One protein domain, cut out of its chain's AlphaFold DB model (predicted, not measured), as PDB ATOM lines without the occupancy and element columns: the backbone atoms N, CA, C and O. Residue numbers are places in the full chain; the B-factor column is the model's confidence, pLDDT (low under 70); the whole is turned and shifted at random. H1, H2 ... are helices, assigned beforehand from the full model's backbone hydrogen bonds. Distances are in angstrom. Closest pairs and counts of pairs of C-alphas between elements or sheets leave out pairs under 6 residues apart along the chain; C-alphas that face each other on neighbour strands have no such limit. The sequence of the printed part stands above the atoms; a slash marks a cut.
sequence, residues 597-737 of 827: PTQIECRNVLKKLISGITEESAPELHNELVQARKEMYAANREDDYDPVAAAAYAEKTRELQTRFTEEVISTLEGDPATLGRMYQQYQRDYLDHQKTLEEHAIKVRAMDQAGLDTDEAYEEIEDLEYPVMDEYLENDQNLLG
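AT A GLANCE: This is residues 597 to 737 of the 827 residues of the protein "Membrane protein containing Peptidase M50 domain protein" of Rhodopirellula sallentina SM41 (UniProt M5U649). The long helix H4 forms one long edge of a flat row of three nearly aligned helices, with H3 beside it and H2 beyond H3. After H4 the chain folds back along it through the short helices H5, H6 and H7, while H1 packs near H4's first residues. The printed part has 141 residues with seven named helices, H1 to H7 in order, and no named strand: all helix. It is loose, with a radius of gyration of the C-alphas of 18.4 A and spans of 60 by 35 by 18 A.

IN THESE COORDINATES: H4, residues 670 to 706, is 54.0 A long, from C-alpha 670 at (340.497, 302.188, 184.591) to C-alpha 706 at (376.637, 273.185, 212.223). H3, residues 643 to 666, measures 33.5 A; H2, 619 to 635, 24.5 A; H1, 597 to 611, 21.0 A. H5 is residues 711 to 718, H6 725 to 729 and H7 733 to 736.

HOW THE PARTS SIT: The hub, H4, touches five helices. It forms a hairpin with H3, opposite ways at 7 degrees, a shallow tilt; the closest C-alphas, of Ile 665 and Gly 676, are 5.6 A apart. H3 and H2 form another hairpin, closest at Met 632 and Tyr 649, C-alphas 6.4 A apart. H1 touches residues 671 to 679 of H4, closest at Cys 602 and Pro 672, C-alphas 4.6 A apart. H1, H3 and H4 make an up and down bundle, each running against the one before. H5 only just touches H4, with 3 pairs of C-alphas within 8 A. H6 touches H4 with C-alphas of Met 725 and Tyr 682 5.8 A apart, and H7 touches H1. Every O i to N i+4 pair is within hydrogen-bond range in H1, H2, H3, H4 and H6; H5 has 1 of 4, and 4 of 5 O i to N i+3 pairs; H7 is too short for an O i to N i+4 pair.

THE WHOLE: The farthest C-alphas, of Pro 597 and Gly 707, are 60.8 A apart. The printed part has no cut and no long link. Its mean pLDDT is 79.2; residues 635 to 641, 712 to 719, 722, 724 to 727 and 729 to 737 are under 70.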
ATOM      1  N   PRO A 597     343.761 303.482 172.048       77.00
ATOM      2  CA  PRO A 597     344.583 304.312 172.934       77.00
ATOM      3  C   PRO A 597     344.732 303.736 174.351       77.00
ATOM      4  O   PRO A 597     345.820 303.779 174.916       77.00
ATOM      5  N   THR A 598     343.675 303.114 174.883       78.69
ATOM      6  CA  THR A 598     343.685 302.416 176.178       78.69
ATOM      7  C   THR A 598     344.650 301.225 176.199       78.69
ATOM      8  O   THR A 598     345.355 301.023 177.180       78.69
ATOM      9  N   GLN A 599     344.729 300.443 175.118       73.88
ATOM     10  CA  GLN A 599     345.649 299.301 175.022       73.88
ATOM     11  C   GLN A 599     347.108 299.760 174.902       73.88
ATOM     12  O   GLN A 599     347.986 299.145 175.505       73.88
ATOM     13  N   ILE A 600     347.370 300.861 174.185       72.31
ATOM     14  CA  ILE A 600     348.695 301.503 174.143       72.31
ATOM     15  C   ILE A 600     349.086 301.996 175.549       72.31
ATOM     16  O   ILE A 600     350.206 301.763 176.003       72.31
ATOM     17  N   GLU A 601     348.159 302.624 176.277       79.88
ATOM     18  CA  GLU A 601     348.371 303.067 177.661       79.88
ATOM     19  C   GLU A 601     348.684 301.890 178.602       79.88
ATOM     20  O   GLU A 601     349.675 301.935 179.332       79.88
ATOM     21  N   CYS A 602     347.923 300.794 178.515       79.06
ATOM     22  CA  CYS A 602     348.201 299.544 179.226       79.06
ATOM     23  C   CYS A 602     349.611 298.995 178.928       79.06
ATOM     24  O   CYS A 602     350.330 298.625 179.859       79.06
ATOM     25  N   ARG A 603     350.048 298.976 177.658       74.12
ATOM     26  CA  ARG A 603     351.403 298.519 177.278       74.12
ATOM     27  C   ARG A 603     352.487 299.405 177.876       74.12
ATOM     28  O   ARG A 603     353.460 298.893 178.418       74.12
ATOM     29  N   ASN A 604     352.303 300.722 177.828       74.00
ATOM     30  CA  ASN A 604     353.248 301.683 178.397       74.00
ATOM     31  C   ASN A 604     353.352 301.563 179.925       74.00
ATOM     32  O   ASN A 604     354.448 301.668 180.477       74.00
ATOM     33  N   VAL A 605     352.240 301.277 180.608       82.25
ATOM     34  CA  VAL A 605     352.236 300.940 182.038       82.25
ATOM     35  C   VAL A 605     353.030 299.665 182.309       82.25
ATOM     36  O   VAL A 605     353.884 299.670 183.193       82.25
ATOM     37  N   LEU A 606     352.802 298.599 181.538       76.50
ATOM     38  CA  LEU A 606     353.515 297.333 181.714       76.50
ATOM     39  C   LEU A 606     355.022 297.486 181.441       76.50
ATOM     40  O   LEU A 606     355.825 297.087 182.277       76.50
ATOM     41  N   LYS A 607     355.400 298.174 180.352       71.31
ATOM     42  CA  LYS A 607     356.781 298.577 180.025       71.31
ATOM     43  C   LYS A 607     357.443 299.306 181.196       71.31
ATOM     44  O   LYS A 607     358.555 298.958 181.587       71.31
ATOM     45  N   LYS A 608     356.750 300.283 181.797       76.81
ATOM     46  CA  LYS A 608     357.258 301.028 182.959       76.81
ATOM     47  C   LYS A 608     357.439 300.126 184.183       76.81
ATOM     48  O   LYS A 608     358.487 300.191 184.819       76.81
ATOM     49  N   LEU A 609     356.451 299.287 184.499       80.75
ATOM     50  CA  LEU A 609     356.497 298.369 185.640       80.75
ATOM     51  C   LEU A 609     357.637 297.346 185.509       80.75
ATOM     52  O   LEU A 609     358.438 297.216 186.432       80.75
ATOM     53  N   ILE A 610     357.765 296.706 184.344       72.38
ATOM     54  CA  ILE A 610     358.823 295.734 184.028       72.38
ATOM     55  C   ILE A 610     360.213 296.377 184.055       72.38
ATOM     56  O   ILE A 610     361.134 295.801 184.626       72.38
ATOM     57  N   SER A 611     360.371 297.588 183.501       71.12
ATOM     58  CA  SER A 611     361.658 298.307 183.521       71.12
ATOM     59  C   SER A 611     362.186 298.593 184.936       71.12
ATOM     60  O   SER A 611     363.370 298.879 185.113       71.12
ATOM     61  N   GLY A 612     361.318 298.498 185.950       80.38
ATOM     62  CA  GLY A 612     361.685 298.659 187.346       80.38
ATOM     63  C   GLY A 612     362.234 300.051 187.651       80.38
ATOM     64  O   GLY A 612     361.807 301.059 187.085       80.38
ATOM     65  N   ILE A 613     363.182 300.109 188.585       83.62
ATOM     66  CA  ILE A 613     363.696 301.353 189.167       83.62
ATOM     67  C   ILE A 613     364.929 301.846 188.394       83.62
ATOM     68  O   ILE A 613     366.075 301.497 188.704       83.62
ATOM     69  N   THR A 614     364.700 302.716 187.415       83.19
ATOM     70  CA  THR A 614     365.738 303.405 186.637       83.19
ATOM     71  C   THR A 614     365.828 304.881 187.043       83.19
ATOM     72  O   THR A 614     364.944 305.409 187.722       83.19
ATOM     73  N   GLU A 615     366.898 305.565 186.627       81.06
ATOM     74  CA  GLU A 615     367.043 307.014 186.831       81.06
ATOM     75  C   GLU A 615     365.890 307.803 186.176       81.06
ATOM     76  O   GLU A 615     365.460 308.826 186.704       81.06
ATOM     77  N   GLU A 616     365.333 307.284 185.077       76.44
ATOM     78  CA  GLU A 616     364.210 307.885 184.352       76.44
ATOM     79  C   GLU A 616     362.839 307.527 184.951       76.44
ATOM     80  O   GLU A 616     361.947 308.375 185.001       76.44
ATOM     81  N   SER A 617     362.643 306.284 185.409       77.44
ATOM     82  CA  SER A 617     361.332 305.802 185.867       77.44
ATOM     83  C   SER A 617     360.987 306.259 187.288       77.44
ATOM     84  O   SER A 617     359.816 306.549 187.560       77.44
ATOM     85  N   ALA A 618     361.991 306.321 188.176       87.62
ATOM     86  CA  ALA A 618     361.859 306.695 189.584       87.62
ATOM     87  C   ALA A 618     363.210 307.165 190.181       87.62
ATOM     88  O   ALA A 618     363.845 306.423 190.938       87.62
ATOM     89  N   PRO A 619     363.661 308.407 189.906       87.94
ATOM     90  CA  PRO A 619     364.993 308.888 190.296       87.94
ATOM     91  C   PRO A 619     365.256 308.868 191.809       87.94
ATOM     92  O   PRO A 619     366.387 308.633 192.234       87.94
ATOM     93  N   GLU A 620     364.242 309.096 192.650       90.75
ATOM     94  CA  GLU A 620     364.404 309.049 194.112       90.75
ATOM     95  C   GLU A 620     364.653 307.609 194.595       90.75
ATOM     96  O   GLU A 620     365.669 307.348 195.245       90.75
ATOM     97  N   LEU A 621     363.817 306.654 194.169       90.44
ATOM     98  CA  LEU A 621     363.993 305.224 194.459       90.44
ATOM     99  C   LEU A 621     365.289 304.665 193.856       90.44
ATOM    100  O   LEU A 621     365.942 303.823 194.471       90.44
ATOM    101  N   HIS A 622     365.707 305.149 192.684       88.81
ATOM    102  CA  HIS A 622     366.967 304.751 192.056       88.81
ATOM    103  C   HIS A 622     368.173 305.173 192.900       88.81
ATOM    104  O   HIS A 622     369.098 304.385 193.104       88.81
ATOM    105  N   ASN A 623     368.144 306.376 193.481       90.19
ATOM    106  CA  ASN A 623     369.165 306.807 194.433       90.19
ATOM    107  C   ASN A 623     369.148 305.966 195.727       90.19
ATOM    108  O   ASN A 623     370.222 305.605 196.217       90.19
ATOM    109  N   GLU A 624     367.971 305.601 196.253       90.56
ATOM    110  CA  GLU A 624     367.849 304.671 197.394       90.56
ATOM    111  C   GLU A 624     368.446 303.283 197.069       90.56
ATOM    112  O   GLU A 624     369.210 302.737 197.871       90.56
ATOM    113  N   LEU A 625     368.181 302.744 195.873       87.25
ATOM    114  CA  LEU A 625     368.684 301.450 195.395       87.25
ATOM    115  C   LEU A 625     370.206 301.457 195.173       87.25
ATOM    116  O   LEU A 625     370.916 300.552 195.617       87.25
ATOM    117  N   VAL A 626     370.743 302.505 194.539       86.06
ATOM    118  CA  VAL A 626     372.194 302.696 194.363       86.06
ATOM    119  C   VAL A 626     372.901 302.830 195.715       86.06
ATOM    120  O   VAL A 626     374.019 302.336 195.880       86.06
ATOM    121  N   GLN A 627     372.265 303.470 196.699       87.81
ATOM    122  CA  GLN A 627     372.797 303.574 198.055       87.81
ATOM    123  C   GLN A 627     372.769 302.221 198.788       87.81
ATOM    124  O   GLN A 627     373.784 301.836 199.369       87.81
ATOM    125  N   ALA A 628     371.680 301.452 198.678       83.88
ATOM    126  CA  ALA A 628     371.597 300.079 199.188       83.88
ATOM    127  C   ALA A 628     372.702 299.178 198.607       83.88
ATOM    128  O   ALA A 628     373.371 298.445 199.335       83.88
ATOM    129  N   ARG A 629     372.957 299.287 197.296       84.19
ATOM    130  CA  ARG A 629     373.991 298.508 196.600       84.19
ATOM    131  C   ARG A 629     375.397 298.843 197.110       84.19
ATOM    132  O   ARG A 629     376.215 297.948 197.305       84.19
ATOM    133  N   LYS A 630     375.679 300.125 197.376       84.19
ATOM    134  CA  LYS A 630     376.950 300.572 197.984       84.19
ATOM    135  C   LYS A 630     377.124 300.054 199.412       84.19
ATOM    136  O   LYS A 630     378.239 299.707 199.788       84.19
ATOM    137  N   GLU A 631     376.048 299.992 200.193       82.00
ATOM    138  CA  GLU A 631     376.058 299.442 201.556       82.00
ATOM    139  C   GLU A 631     376.373 297.937 201.551       82.00
ATOM    140  O   GLU A 631     377.236 297.500 202.310       82.00
ATOM    141  N   MET A 632     375.775 297.172 200.630       79.62
ATOM    142  CA  MET A 632     376.074 295.749 200.421       79.62
ATOM    143  C   MET A 632     377.543 295.513 200.018       79.62
ATOM    144  O   MET A 632     378.234 294.722 200.660       79.62
ATOM    145  N   TYR A 633     378.066 296.230 199.013       74.62
ATOM    146  CA  TYR A 633     379.479 296.103 198.609       74.62
ATOM    147  C   TYR A 633     380.474 296.567 199.685       74.62
ATOM    148  O   TYR A 633     381.625 296.142 199.673       74.62
ATOM    149  N   ALA A 634     380.065 297.433 200.616       75.25
ATOM    150  CA  ALA A 634     380.895 297.811 201.760       75.25
ATOM    151  C   ALA A 634     380.884 296.761 202.889       75.25
ATOM    152  O   ALA A 634     381.798 296.753 203.717       75.25
ATOM    153  N   ALA A 635     379.859 295.901 202.940       66.44
ATOM    154  CA  ALA A 635     379.719 294.828 203.923       66.44
ATOM    155  C   ALA A 635     380.418 293.529 203.480       66.44
ATOM    156  O   ALA A 635     381.127 292.917 204.283       66.44
ATOM    157  N   ASN A 636     380.273 293.142 202.210       65.69
ATOM    158  CA  ASN A 636     380.889 291.935 201.659       65.69
ATOM    159  C   ASN A 636     382.372 292.172 201.326       65.69
ATOM    160  O   ASN A 636     382.725 293.104 200.606       65.69
ATOM    161  N   ARG A 637     383.258 291.306 201.835       58.94
ATOM    162  CA  ARG A 637     384.675 291.258 201.433       58.94
ATOM    163  C   ARG A 637     384.817 290.277 200.267       58.94
ATOM    164  O   ARG A 637     384.091 289.293 200.233       58.94
ATOM    165  N   GLU A 638     385.771 290.518 199.368       56.12
ATOM    166  CA  GLU A 638     385.924 289.796 198.084       56.12
ATOM    167  C   GLU A 638     386.034 288.256 198.181       56.12
ATOM    168  O   GLU A 638     385.814 287.584 197.179       56.12
ATOM    169  N   ASP A 639     386.322 287.695 199.363       55.25
ATOM    170  CA  ASP A 639     386.615 286.267 199.565       55.25
ATOM    171  C   ASP A 639     385.529 285.462 200.329       55.25
ATOM    172  O   ASP A 639     385.732 284.270 200.561       55.25
ATOM    173  N   ASP A 640     384.416 286.063 200.781       64.75
ATOM    174  CA  ASP A 640     383.401 285.362 201.603       64.75
ATOM    175  C   ASP A 640     381.967 285.864 201.331       64.75
ATOM    176  O   ASP A 640     381.598 286.978 201.713       64.75
ATOM    177  N   TYR A 641     381.154 285.039 200.661       69.75
ATOM    178  CA  TYR A 641     379.742 285.323 200.378       69.75
ATOM    179  C   TYR A 641     378.884 285.108 201.629       69.75
ATOM    180  O   TYR A 641     378.819 283.999 202.165       69.75
ATOM    181  N   ASP A 642     378.178 286.153 202.071       77.88
ATOM    182  CA  ASP A 642     377.234 286.055 203.182       77.88
ATOM    183  C   ASP A 642     375.767 286.133 202.715       77.88
ATOM    184  O   ASP A 642     375.293 287.229 202.404       77.88
ATOM    185  N   PRO A 643     375.011 285.013 202.709       78.44
ATOM    186  CA  PRO A 643     373.599 285.014 202.343       78.44
ATOM    187  C   PRO A 643     372.740 285.819 203.323       78.44
ATOM    188  O   PRO A 643     371.683 286.289 202.926       78.44
ATOM    189  N   VAL A 644     373.180 286.047 204.569       80.81
ATOM    190  CA  VAL A 644     372.443 286.914 205.508       80.81
ATOM    191  C   VAL A 644     372.563 288.382 205.086       80.81
ATOM    192  O   VAL A 644     371.570 289.107 205.075       80.81
ATOM    193  N   ALA A 645     373.757 288.821 204.679       78.69
ATOM    194  CA  ALA A 645     373.968 290.159 204.127       78.69
ATOM    195  C   ALA A 645     373.311 290.330 202.743       78.69
ATOM    196  O   ALA A 645     372.762 291.395 202.455       78.69
ATOM    197  N   ALA A 646     373.330 289.286 201.907       79.56
ATOM    198  CA  ALA A 646     372.658 289.278 200.608       79.56
ATOM    199  C   ALA A 646     371.129 289.375 200.756       79.56
ATOM    200  O   ALA A 646     370.524 290.252 200.143       79.56
ATOM    201  N   ALA A 647     370.519 288.566 201.630       84.00
ATOM    202  CA  ALA A 647     369.083 288.608 201.906       84.00
ATOM    203  C   ALA A 647     368.639 289.956 202.498       84.00
ATOM    204  O   ALA A 647     367.598 290.478 202.116       84.00
ATOM    205  N   ALA A 648     369.446 290.589 203.359       84.19
ATOM    206  CA  ALA A 648     369.146 291.930 203.876       84.19
ATOM    207  C   ALA A 648     369.171 293.021 202.779       84.19
ATOM    208  O   ALA A 648     368.399 293.981 202.823       84.19
ATOM    209  N   TYR A 649     370.044 292.889 201.773       85.19
ATOM    210  CA  TYR A 649     370.031 293.762 200.592       85.19
ATOM    211  C   TYR A 649     368.845 293.452 199.661       85.19
ATOM    212  O   TYR A 649     368.226 294.376 199.121       85.19
ATOM    213  N   ALA A 650     368.502 292.176 199.494       83.62
ATOM    214  CA  ALA A 650     367.369 291.747 198.688       83.62
ATOM    215  C   ALA A 650     366.025 292.165 199.310       83.62
ATOM    216  O   ALA A 650     365.178 292.692 198.600       83.62
ATOM    217  N   GLU A 651     365.862 292.079 200.634       88.94
ATOM    218  CA  GLU A 651     364.713 292.612 201.382       88.94
ATOM    219  C   GLU A 651     364.517 294.110 201.106       88.94
ATOM    220  O   GLU A 651     363.449 294.522 200.653       88.94
ATOM    221  N   LYS A 652     365.578 294.915 201.242       87.56
ATOM    222  CA  LYS A 652     365.550 296.350 200.903       87.56
ATOM    223  C   LYS A 652     365.235 296.599 199.420       87.56
ATOM    224  O   LYS A 652     364.587 297.587 199.082       87.56
ATOM    225  N   THR A 653     365.661 295.707 198.525       85.94
ATOM    226  CA  THR A 653     365.341 295.777 197.089       85.94
ATOM    227  C   THR A 653     363.865 295.454 196.826       85.94
ATOM    228  O   THR A 653     363.216 296.197 196.091       85.94
ATOM    229  N   ARG A 654     363.301 294.436 197.494       91.44
ATOM    230  CA  ARG A 654     361.872 294.082 197.453       91.44
ATOM    231  C   ARG A 654     360.983 295.211 197.956       91.44
ATOM    232  O   ARG A 654     359.985 295.525 197.311       91.44
ATOM    233  N   GLU A 655     361.349 295.853 199.067       91.75
ATOM    234  CA  GLU A 655     360.628 297.016 199.598       91.75
ATOM    235  C   GLU A 655     360.590 298.163 198.579       91.75
ATOM    236  O   GLU A 655     359.532 298.746 198.334       91.75
ATOM    237  N   LEU A 656     361.728 298.468 197.945       90.75
ATOM    238  CA  LEU A 656     361.822 299.508 196.919       90.75
ATOM    239  C   LEU A 656     361.016 299.155 195.659       90.75
ATOM    240  O   LEU A 656     360.318 300.018 195.132       90.75
ATOM    241  N   GLN A 657     361.070 297.904 195.191       88.56
ATOM    242  CA  GLN A 657     360.288 297.425 194.043       88.56
ATOM    243  C   GLN A 657     358.781 297.448 194.320       88.56
ATOM    244  O   GLN A 657     358.012 297.903 193.475       88.56
ATOM    245  N   THR A 658     358.367 297.046 195.524       91.69
ATOM    246  CA  THR A 658     356.964 297.114 195.961       91.69
ATOM    247  C   THR A 658     356.482 298.562 195.997       91.69
ATOM    248  O   THR A 658     355.446 298.870 195.413       91.69
ATOM    249  N   ARG A 659     357.270 299.473 196.596       93.19
ATOM    250  CA  ARG A 659     356.990 300.920 196.596       93.19
ATOM    251  C   ARG A 659     356.861 301.476 195.183       93.19
ATOM    252  O   ARG A 659     355.887 302.161 194.905       93.19
ATOM    253  N   PHE A 660     357.796 301.160 194.286       92.69
ATOM    254  CA  PHE A 660     357.752 301.602 192.890       92.69
ATOM    255  C   PHE A 660     356.455 301.171 192.199       92.69
ATOM    256  O   PHE A 660     355.769 301.991 191.590       92.69
ATOM    257  N   THR A 661     356.091 299.896 192.327       91.00
ATOM    258  CA  THR A 661     354.878 299.350 191.718       91.00
ATOM    259  C   THR A 661     353.613 299.956 192.328       91.00
ATOM    260  O   THR A 661     352.713 300.343 191.585       91.00
ATOM    261  N   GLU A 662     353.549 300.130 193.651       93.44
ATOM    262  CA  GLU A 662     352.439 300.819 194.324       93.44
ATOM    263  C   GLU A 662     352.315 302.290 193.906       93.44
ATOM    264  O   GLU A 662     351.215 302.744 193.584       93.44
ATOM    265  N   GLU A 663     353.428 303.027 193.853       92.81
ATOM    266  CA  GLU A 663     353.481 304.420 193.406       92.81
ATOM    267  C   GLU A 663     352.990 304.541 191.956       92.81
ATOM    268  O   GLU A 663     352.098 305.349 191.687       92.81
ATOM    269  N   VAL A 664     353.473 303.692 191.038       89.31
ATOM    270  CA  VAL A 664     353.006 303.661 189.640       89.31
ATOM    271  C   VAL A 664     351.508 303.360 189.571       89.31
ATOM    272  O   VAL A 664     350.771 304.152 188.985       89.31
ATOM    273  N   ILE A 665     351.028 302.288 190.211       92.62
ATOM    274  CA  ILE A 665     349.608 301.889 190.171       92.62
ATOM    275  C   ILE A 665     348.697 302.962 190.773       92.62
ATOM    276  O   ILE A 665     347.601 303.183 190.262       92.62
ATOM    277  N   SER A 666     349.147 303.670 191.814       92.50
ATOM    278  CA  SER A 666     348.371 304.736 192.464       92.50
ATOM    279  C   SER A 666     348.056 305.925 191.544       92.50
ATOM    280  O   SER A 666     347.119 306.675 191.820       92.50
ATOM    281  N   THR A 667     348.811 306.084 190.451       91.56
ATOM    282  CA  THR A 667     348.596 307.131 189.437       91.56
ATOM    283  C   THR A 667     347.671 306.715 188.291       91.56
ATOM    284  O   THR A 667     347.368 307.548 187.438       91.56
ATOM    285  N   LEU A 668     347.219 305.458 188.259       92.12
ATOM    286  CA  LEU A 668     346.437 304.894 187.159       92.12
ATOM    287  C   LEU A 668     344.949 304.796 187.504       92.12
ATOM    288  O   LEU A 668     344.564 304.471 188.628       92.12
ATOM    289  N   GLU A 669     344.105 304.965 186.490       90.00
ATOM    290  CA  GLU A 669     342.666 304.695 186.558       90.00
ATOM    291  C   GLU A 669     342.260 303.668 185.485       90.00
ATOM    292  O   GLU A 669     343.019 303.384 184.562       90.00
ATOM    293  N   GLY A 670     341.066 303.078 185.612       89.31
ATOM    294  CA  GLY A 670     340.497 302.188 184.591       89.31
ATOM    295  C   GLY A 670     341.322 300.928 184.285       89.31
ATOM    296  O   GLY A 670     341.829 300.261 185.193       89.31
ATOM    297  N   ASP A 671     341.410 300.602 182.997       85.38
ATOM    298  CA  ASP A 671     342.025 299.385 182.456       85.38
ATOM    299  C   ASP A 671     343.540 299.279 182.752       85.38
ATOM    300  O   ASP A 671     343.952 298.238 183.278       85.38
ATOM    301  N   PRO A 672     344.366 300.339 182.578       87.56
ATOM    302  CA  PRO A 672     345.770 300.315 183.001       87.56
ATOM    303  C   PRO A 672     345.953 300.049 184.500       87.56
ATOM    304  O   PRO A 672     346.896 299.366 184.900       87.56
ATOM    305  N   ALA A 673     345.035 300.524 185.350       88.88
ATOM    306  CA  ALA A 673     345.075 300.236 186.784       88.88
ATOM    307  C   ALA A 673     344.709 298.776 187.103       88.88
ATOM    308  O   ALA A 673     345.205 298.220 188.083       88.88
ATOM    309  N   THR A 674     343.836 298.148 186.306       87.31
ATOM    310  CA  THR A 674     343.524 296.711 186.419       87.31
ATOM    311  C   THR A 674     344.740 295.874 186.062       87.31
ATOM    312  O   THR A 674     345.165 295.066 186.886       87.31
ATOM    313  N   LEU A 675     345.372 296.158 184.923       83.19
ATOM    314  CA  LEU A 675     346.617 295.507 184.529       83.19
ATOM    315  C   LEU A 675     347.733 295.707 185.564       83.19
ATOM    316  O   LEU A 675     348.416 294.755 185.934       83.19
ATOM    317  N   GLY A 676     347.889 296.929 186.080       85.56
ATOM    318  CA  GLY A 676     348.856 297.224 187.132       85.56
ATOM    319  C   GLY A 676     348.652 296.354 188.377       85.56
ATOM    320  O   GLY A 676     349.617 295.814 188.907       85.56
ATOM    321  N   ARG A 677     347.400 296.124 188.805       89.12
ATOM    322  CA  ARG A 677     347.083 295.205 189.918       89.12
ATOM    323  C   ARG A 677     347.395 293.737 189.604       89.12
ATOM    324  O   ARG A 677     347.776 293.014 190.521       89.12
ATOM    325  N   MET A 678     347.251 293.306 188.350       83.94
ATOM    326  CA  MET A 678     347.622 291.952 187.910       83.94
ATOM    327  C   MET A 678     349.146 291.775 187.979       83.94
ATOM    328  O   MET A 678     349.622 290.848 188.628       83.94
ATOM    329  N   TYR A 679     349.914 292.743 187.461       84.56
ATOM    330  CA  TYR A 679     351.374 292.780 187.628       84.56
ATOM    331  C   TYR A 679     351.792 292.844 189.105       84.56
ATOM    332  O   TYR A 679     352.729 292.168 189.508       84.56
ATOM    333  N   GLN A 680     351.082 293.601 189.948       89.69
ATOM    334  CA  GLN A 680     351.339 293.642 191.393       89.69
ATOM    335  C   GLN A 680     351.088 292.294 192.081       89.69
ATOM    336  O   GLN A 680     351.634 292.060 193.155       89.69
ATOM    337  N   GLN A 681     350.215 291.440 191.540       88.94
ATOM    338  CA  GLN A 681     350.002 290.092 192.063       88.94
ATOM    339  C   GLN A 681     351.164 289.181 191.661       88.94
ATOM    340  O   GLN A 681     351.837 288.680 192.555       88.94
ATOM    341  N   TYR A 682     351.479 289.105 190.364       86.12
ATOM    342  CA  TYR A 682     352.668 288.409 189.855       86.12
ATOM    343  C   TYR A 682     353.948 288.815 190.602       86.12
ATOM    344  O   TYR A 682     354.669 287.966 191.112       86.12
ATOM    345  N   GLN A 683     354.210 290.119 190.735       87.62
ATOM    346  CA  GLN A 683     355.399 290.624 191.415       87.62
ATOM    347  C   GLN A 683     355.434 290.191 192.886       87.62
ATOM    348  O   GLN A 683     356.499 289.851 193.385       87.62
ATOM    349  N   ARG A 684     354.297 290.183 193.596       88.94
ATOM    350  CA  ARG A 684     354.263 289.719 194.993       88.94
ATOM    351  C   ARG A 684     354.622 288.241 195.099       88.94
ATOM    352  O   ARG A 684     355.433 287.898 195.951       88.94
ATOM    353  N   ASP A 685     354.080 287.414 194.216       86.25
ATOM    354  CA  ASP A 685     354.301 285.968 194.240       86.25
ATOM    355  C   ASP A 685     355.743 285.627 193.795       86.25
ATOM    356  O   ASP A 685     356.428 284.842 194.448       86.25
ATOM    357  N   TYR A 686     356.278 286.333 192.790       83.94
ATOM    358  CA  TYR A 686     357.690 286.277 192.378       83.94
ATOM    359  C   TYR A 686     358.661 286.685 193.496       83.94
ATOM    360  O   TYR A 686     359.676 286.023 193.727       83.94
ATOM    361  N   LEU A 687     358.359 287.763 194.224       86.94
ATOM    362  CA  LEU A 687     359.199 288.224 195.330       86.94
ATOM    363  C   LEU A 687     359.112 287.316 196.570       86.94
ATOM    364  O   LEU A 687     360.083 287.258 197.329       86.94
ATOM    365  N   ASP A 688     358.008 286.591 196.771       87.31
ATOM    366  CA  ASP A 688     357.889 285.570 197.823       87.31
ATOM    367  C   ASP A 688     358.635 284.273 197.447       87.31
ATOM    368  O   ASP A 688     359.334 283.700 198.287       87.31
ATOM    369  N   HIS A 689     358.619 283.879 196.166       85.56
ATOM    370  CA  HIS A 689     359.473 282.810 195.635       85.56
ATOM    371  C   HIS A 689     360.967 283.143 195.843       85.56
ATOM    372  O   HIS A 689     361.692 282.364 196.464       85.56
ATOM    373  N   GLN A 690     361.430 284.342 195.451       83.50
ATOM    374  CA  GLN A 690     362.811 284.790 195.727       83.50
ATOM    375  C   GLN A 690     363.157 284.764 197.225       83.50
ATOM    376  O   GLN A 690     364.223 284.288 197.619       83.50
ATOM    377  N   LYS A 691     362.249 285.254 198.075       87.75
ATOM    378  CA  LYS A 691     362.426 285.251 199.530       87.75
ATOM    379  C   LYS A 691     362.548 283.827 200.090       87.75
ATOM    380  O   LYS A 691     363.340 283.606 201.002       87.75
ATOM    381  N   THR A 692     361.814 282.867 199.531       86.38
ATOM    382  CA  THR A 692     361.900 281.448 199.911       86.38
ATOM    383  C   THR A 692     363.279 280.871 199.579       86.38
ATOM    384  O   THR A 692     363.902 280.253 200.444       86.38
ATOM    385  N   LEU A 693     363.823 281.163 198.391       83.75
ATOM    386  CA  LEU A 693     365.188 280.772 198.007       83.75
ATOM    387  C   LEU A 693     366.264 281.391 198.923       83.75
ATOM    388  O   LEU A 693     367.258 280.740 199.249       83.75
ATOM    389  N   GLU A 694     366.074 282.629 199.387       85.06
ATOM    390  CA  GLU A 694     366.982 283.290 200.338       85.06
ATOM    391  C   GLU A 694     366.931 282.682 201.743       85.06
ATOM    392  O   GLU A 694     367.979 282.404 202.334       85.06
ATOM    393  N   GLU A 695     365.729 282.449 202.281       86.62
ATOM    394  CA  GLU A 695     365.544 281.747 203.556       86.62
ATOM    395  C   GLU A 695     366.179 280.350 203.492       86.62
ATOM    396  O   GLU A 695     366.862 279.926 204.434       86.62
ATOM    397  N   HIS A 696     366.056 279.680 202.342       85.25
ATOM    398  CA  HIS A 696     366.696 278.402 202.082       85.25
ATOM    399  C   HIS A 696     368.234 278.497 202.040       85.25
ATOM    400  O   HIS A 696     368.923 277.742 202.729       85.25
ATOM    401  N   ALA A 697     368.807 279.476 201.335       81.75
ATOM    402  CA  ALA A 697     370.258 279.697 201.305       81.75
ATOM    403  C   ALA A 697     370.849 280.004 202.699       81.75
ATOM    404  O   ALA A 697     371.952 279.556 203.032       81.75
ATOM    405  N   ILE A 698     370.110 280.729 203.549       86.19
ATOM    406  CA  ILE A 698     370.486 280.969 204.952       86.19
ATOM    407  C   ILE A 698     370.421 279.666 205.767       86.19
ATOM    408  O   ILE A 698     371.351 279.381 206.528       86.19
ATOM    409  N   LYS A 699     369.362 278.862 205.597       85.38
ATOM    410  CA  LYS A 699     369.196 277.546 206.238       85.38
ATOM    411  C   LYS A 699     370.356 276.608 205.887       85.38
ATOM    412  O   LYS A 699     370.998 276.091 206.801       85.38
ATOM    413  N   VAL A 700     370.693 276.470 204.601       83.81
ATOM    414  CA  VAL A 700     371.824 275.656 204.120       83.81
ATOM    415  C   VAL A 700     373.142 276.107 204.752       83.81
ATOM    416  O   VAL A 700     373.860 275.282 205.315       83.81
ATOM    417  N   ARG A 701     373.447 277.416 204.768       82.88
ATOM    418  CA  ARG A 701     374.685 277.915 205.402       82.88
ATOM    419  C   ARG A 701     374.717 277.670 206.913       82.88
ATOM    420  O   ARG A 701     375.780 277.388 207.462       82.88
ATOM    421  N   ALA A 702     373.578 277.760 207.599       84.81
ATOM    422  CA  ALA A 702     373.491 277.444 209.024       84.81
ATOM    423  C   ALA A 702     373.685 275.939 209.303       84.81
ATOM    424  O   ALA A 702     374.272 275.580 210.325       84.81
ATOM    425  N   MET A 703     373.228 275.069 208.396       83.81
ATOM    426  CA  MET A 703     373.414 273.615 208.464       83.81
ATOM    427  C   MET A 703     374.876 273.217 208.208       83.81
ATOM    428  O   MET A 703     375.445 272.497 209.028       83.81
ATOM    429  N   ASP A 704     375.520 273.782 207.181       82.69
ATOM    430  CA  ASP A 704     376.957 273.610 206.906       82.69
ATOM    431  C   ASP A 704     377.829 274.065 208.095       82.69
ATOM    432  O   ASP A 704     378.643 273.298 208.616       82.69
ATOM    433  N   GLN A 705     377.573 275.260 208.647       84.75
ATOM    434  CA  GLN A 705     378.271 275.750 209.847       84.75
ATOM    435  C   GLN A 705     378.048 274.875 211.095       84.75
ATOM    436  O   GLN A 705     378.891 274.861 211.998       84.75
ATOM    437  N   ALA A 706     376.930 274.148 211.165       85.50
ATOM    438  CA  ALA A 706     376.637 273.185 212.223       85.50
ATOM    439  C   ALA A 706     377.217 271.780 211.954       85.50
ATOM    440  O   ALA A 706     377.182 270.934 212.853       85.50
ATOM    441  N   GLY A 707     377.765 271.525 210.760       82.50
ATOM    442  CA  GLY A 707     378.234 270.208 210.322       82.50
ATOM    443  C   GLY A 707     377.099 269.199 210.126       82.50
ATOM    444  O   GLY A 707     377.282 268.015 210.419       82.50
ATOM    445  N   LEU A 708     375.923 269.682 209.717       82.56
ATOM    446  CA  LEU A 708     374.753 268.876 209.377       82.56
ATOM    447  C   LEU A 708     374.748 268.544 207.879       82.56
ATOM    448  O   LEU A 708     375.396 269.219 207.085       82.56
ATOM    449  N   ASP A 709     374.019 267.490 207.523       78.81
ATOM    450  CA  ASP A 709     373.788 267.101 206.133       78.81
ATOM    451  C   ASP A 709     372.930 268.162 205.426       78.81
ATOM    452  O   ASP A 709     371.986 268.674 206.030       78.81
ATOM    453  N   THR A 710     373.277 268.517 204.189       76.62
ATOM    454  CA  THR A 710     372.595 269.550 203.392       76.62
ATOM    455  C   THR A 710     371.774 268.977 202.245       76.62
ATOM    456  O   THR A 710     371.052 269.739 201.608       76.62
ATOM    457  N   ASP A 711     371.857 267.673 201.973       72.62
ATOM    458  CA  ASP A 711     371.249 267.075 200.779       72.62
ATOM    459  C   ASP A 711     369.706 267.187 200.818       72.62
ATOM    460  O   ASP A 711     369.119 267.725 199.883       72.62
ATOM    461  N   GLU A 712     369.068 266.873 201.961       65.06
ATOM    462  CA  GLU A 712     367.617 267.082 202.198       65.06
ATOM    463  C   GLU A 712     367.173 268.550 202.028       65.06
ATOM    464  O   GLU A 712     365.992 268.825 201.847       65.06
ATOM    465  N   ALA A 713     368.094 269.512 202.136       64.12
ATOM    466  CA  ALA A 713     367.778 270.920 201.936       64.12
ATOM    467  C   ALA A 713     367.751 271.254 200.434       64.12
ATOM    468  O   ALA A 713     366.821 271.898 199.967       64.12
ATOM    469  N   TYR A 714     368.727 270.795 199.646       63.28
ATOM    470  CA  TYR A 714     368.722 271.052 198.201       63.28
ATOM    471  C   TYR A 714     367.495 270.452 197.490       63.28
ATOM    472  O   TYR A 714     366.968 271.096 196.587       63.28
ATOM    473  N   GLU A 715     366.987 269.306 197.959       65.56
ATOM    474  CA  GLU A 715     365.736 268.700 197.470       65.56
ATOM    475  C   GLU A 715     364.488 269.581 197.726       65.56
ATOM    476  O   GLU A 715     363.571 269.582 196.911       65.56
ATOM    477  N   GLU A 716     364.447 270.413 198.783       65.44
ATOM    478  CA  GLU A 716     363.305 271.319 199.058       65.44
ATOM    479  C   GLU A 716     363.113 272.427 197.998       65.44
ATOM    480  O   GLU A 716     362.094 273.120 198.029       65.44
ATOM    481  N   ILE A 717     364.070 272.628 197.079       64.31
ATOM    482  CA  ILE A 717     363.963 273.616 195.991       64.31
ATOM    483  C   ILE A 717     363.384 273.015 194.701       64.31
ATOM    484  O   ILE A 717     362.764 273.756 193.940       64.31
ATOM    485  N   GLU A 718     363.540 271.714 194.436       56.84
ATOM    486  CA  GLU A 718     363.139 271.126 193.141       56.84
ATOM    487  C   GLU A 718     361.612 271.152 192.914       56.84
ATOM    488  O   GLU A 718     361.167 271.273 191.776       56.84
ATOM    489  N   ASP A 719     360.818 271.150 193.992       62.81
ATOM    490  CA  ASP A 719     359.347 271.241 193.965       62.81
ATOM    491  C   ASP A 719     358.795 272.694 193.961       62.81
ATOM    492  O   ASP A 719     357.576 272.896 194.009       62.81
ATOM    493  N   LEU A 720     359.643 273.737 193.959       70.00
ATOM    494  CA  LEU A 720     359.185 275.137 194.029       70.00
ATOM    495  C   LEU A 720     358.747 275.683 192.662       70.00
ATOM    496  O   LEU A 720     359.556 276.179 191.878       70.00
ATOM    497  N   GLU A 721     357.434 275.680 192.435       70.62
ATOM    498  CA  GLU A 721     356.787 276.293 191.271       70.62
ATOM    499  C   GLU A 721     357.207 277.770 191.100       70.62
ATOM    500  O   GLU A 721     357.166 278.582 192.036       70.62
ATOM    501  N   TYR A 722     357.673 278.110 189.895       69.88
ATOM    502  CA  TYR A 722     358.140 279.449 189.542       69.88
ATOM    503  C   TYR A 722     356.980 280.254 188.939       69.88
ATOM    504  O   TYR A 722     356.460 279.857 187.897       69.88
ATOM    505  N   PRO A 723     356.562 281.380 189.544       70.69
ATOM    506  CA  PRO A 723     355.396 282.122 189.075       70.69
ATOM    507  C   PRO A 723     355.670 282.766 187.712       70.69
ATOM    508  O   PRO A 723     356.621 283.536 187.559       70.69
ATOM    509  N   VAL A 724     354.800 282.499 186.735       62.41
ATOM    510  CA  VAL A 724     354.875 283.056 185.376       62.41
ATOM    511  C   VAL A 724     353.806 284.135 185.204       62.41
ATOM    512  O   VAL A 724     352.649 283.948 185.573       62.41
ATOM    513  N   MET A 725     354.166 285.285 184.623       65.00
ATOM    514  CA  MET A 725     353.260 286.440 184.480       65.00
ATOM    515  C   MET A 725     351.984 286.120 183.671       65.00
ATOM    516  O   MET A 725     350.950 286.757 183.884       65.00
ATOM    517  N   ASP A 726     352.030 285.128 182.779       58.12
ATOM    518  CA  ASP A 726     350.900 284.729 181.932       58.12
ATOM    519  C   ASP A 726     349.673 284.243 182.703       58.12
ATOM    520  O   ASP A 726     348.557 284.655 182.377       58.12
ATOM    521  N   GLU A 727     349.861 283.457 183.763       63.38
ATOM    522  CA  GLU A 727     348.777 282.914 184.599       63.38
ATOM    523  C   GLU A 727     347.913 284.030 185.211       63.38
ATOM    524  O   GLU A 727     346.693 283.918 185.360       63.38
ATOM    525  N   TYR A 728     348.543 285.171 185.497       71.12
ATOM    526  CA  TYR A 728     347.891 286.365 186.024       71.12
ATOM    527  C   TYR A 728     347.170 287.179 184.943       71.12
ATOM    528  O   TYR A 728     346.311 287.997 185.275       71.12
ATOM    529  N   LEU A 729     347.500 286.971 183.662       64.31
ATOM    530  CA  LEU A 729     346.934 287.674 182.508       64.31
ATOM    531  C   LEU A 729     345.754 286.933 181.858       64.31
ATOM    532  O   LEU A 729     344.872 287.606 181.319       64.31
ATOM    533  N   GLU A 730     345.693 285.596 181.936       56.03
ATOM    534  CA  GLU A 730     344.738 284.721 181.218       56.03
ATOM    535  C   GLU A 730     343.263 285.160 181.224       56.03
ATOM    536  O   GLU A 730     342.547 284.956 180.242       56.03
ATOM    537  N   ASN A 731     342.787 285.770 182.310       54.84
ATOM    538  CA  ASN A 731     341.365 286.083 182.479       54.84
ATOM    539  C   ASN A 731     340.933 287.438 181.887       54.84
ATOM    540  O   ASN A 731     339.752 287.620 181.598       54.84
ATOM    541  N   ASP A 732     341.864 288.376 181.684       60.84
ATOM    542  CA  ASP A 732     341.573 289.758 181.260       60.84
ATOM    543  C   ASP A 732     342.499 290.217 180.117       60.84
ATOM    544  O   ASP A 732     342.835 291.391 179.953       60.84
ATOM    545  N   GLN A 733     342.890 289.266 179.265       54.50
ATOM    546  CA  GLN A 733     343.867 289.480 178.197       54.50
ATOM    547  C   GLN A 733     343.483 290.668 177.245       54.50
ATOM    548  O   GLN A 733     344.352 291.369 176.716       54.50
ATOM    549  N   ASN A 734     342.195 291.017 177.093       59.75
ATOM    550  CA  ASN A 734     341.742 292.125 176.224       59.75
ATOM    551  C   ASN A 734     342.343 293.508 176.569       59.75
ATOM    552  O   ASN A 734     342.444 294.353 175.671       59.75
ATOM    553  N   LEU A 735     342.779 293.732 177.819       62.84
ATOM    554  CA  LEU A 735     343.318 295.011 178.318       62.84
ATOM    555  C   LEU A 735     344.517 295.540 177.512       62.84
ATOM    556  O   LEU A 735     344.737 296.746 177.445       62.84
ATOM    557  N   LEU A 736     345.281 294.646 176.885       58.94
ATOM    558  CA  LEU A 736     346.489 294.958 176.111       58.94
ATOM    559  C   LEU A 736     346.353 294.633 174.604       58.94
ATOM    560  O   LEU A 736     347.273 294.890 173.816       58.94
ATOM    561  N   GLY A 737     345.193 294.107 174.192       51.94
ATOM    562  CA  GLY A 737     344.878 293.730 172.807       51.94
ATOM    563  C   GLY A 737     344.701 292.232 172.553       51.94
ATOM    564  O   GLY A 737     344.747 291.805 171.402       51.94
TER     565      GLY A 737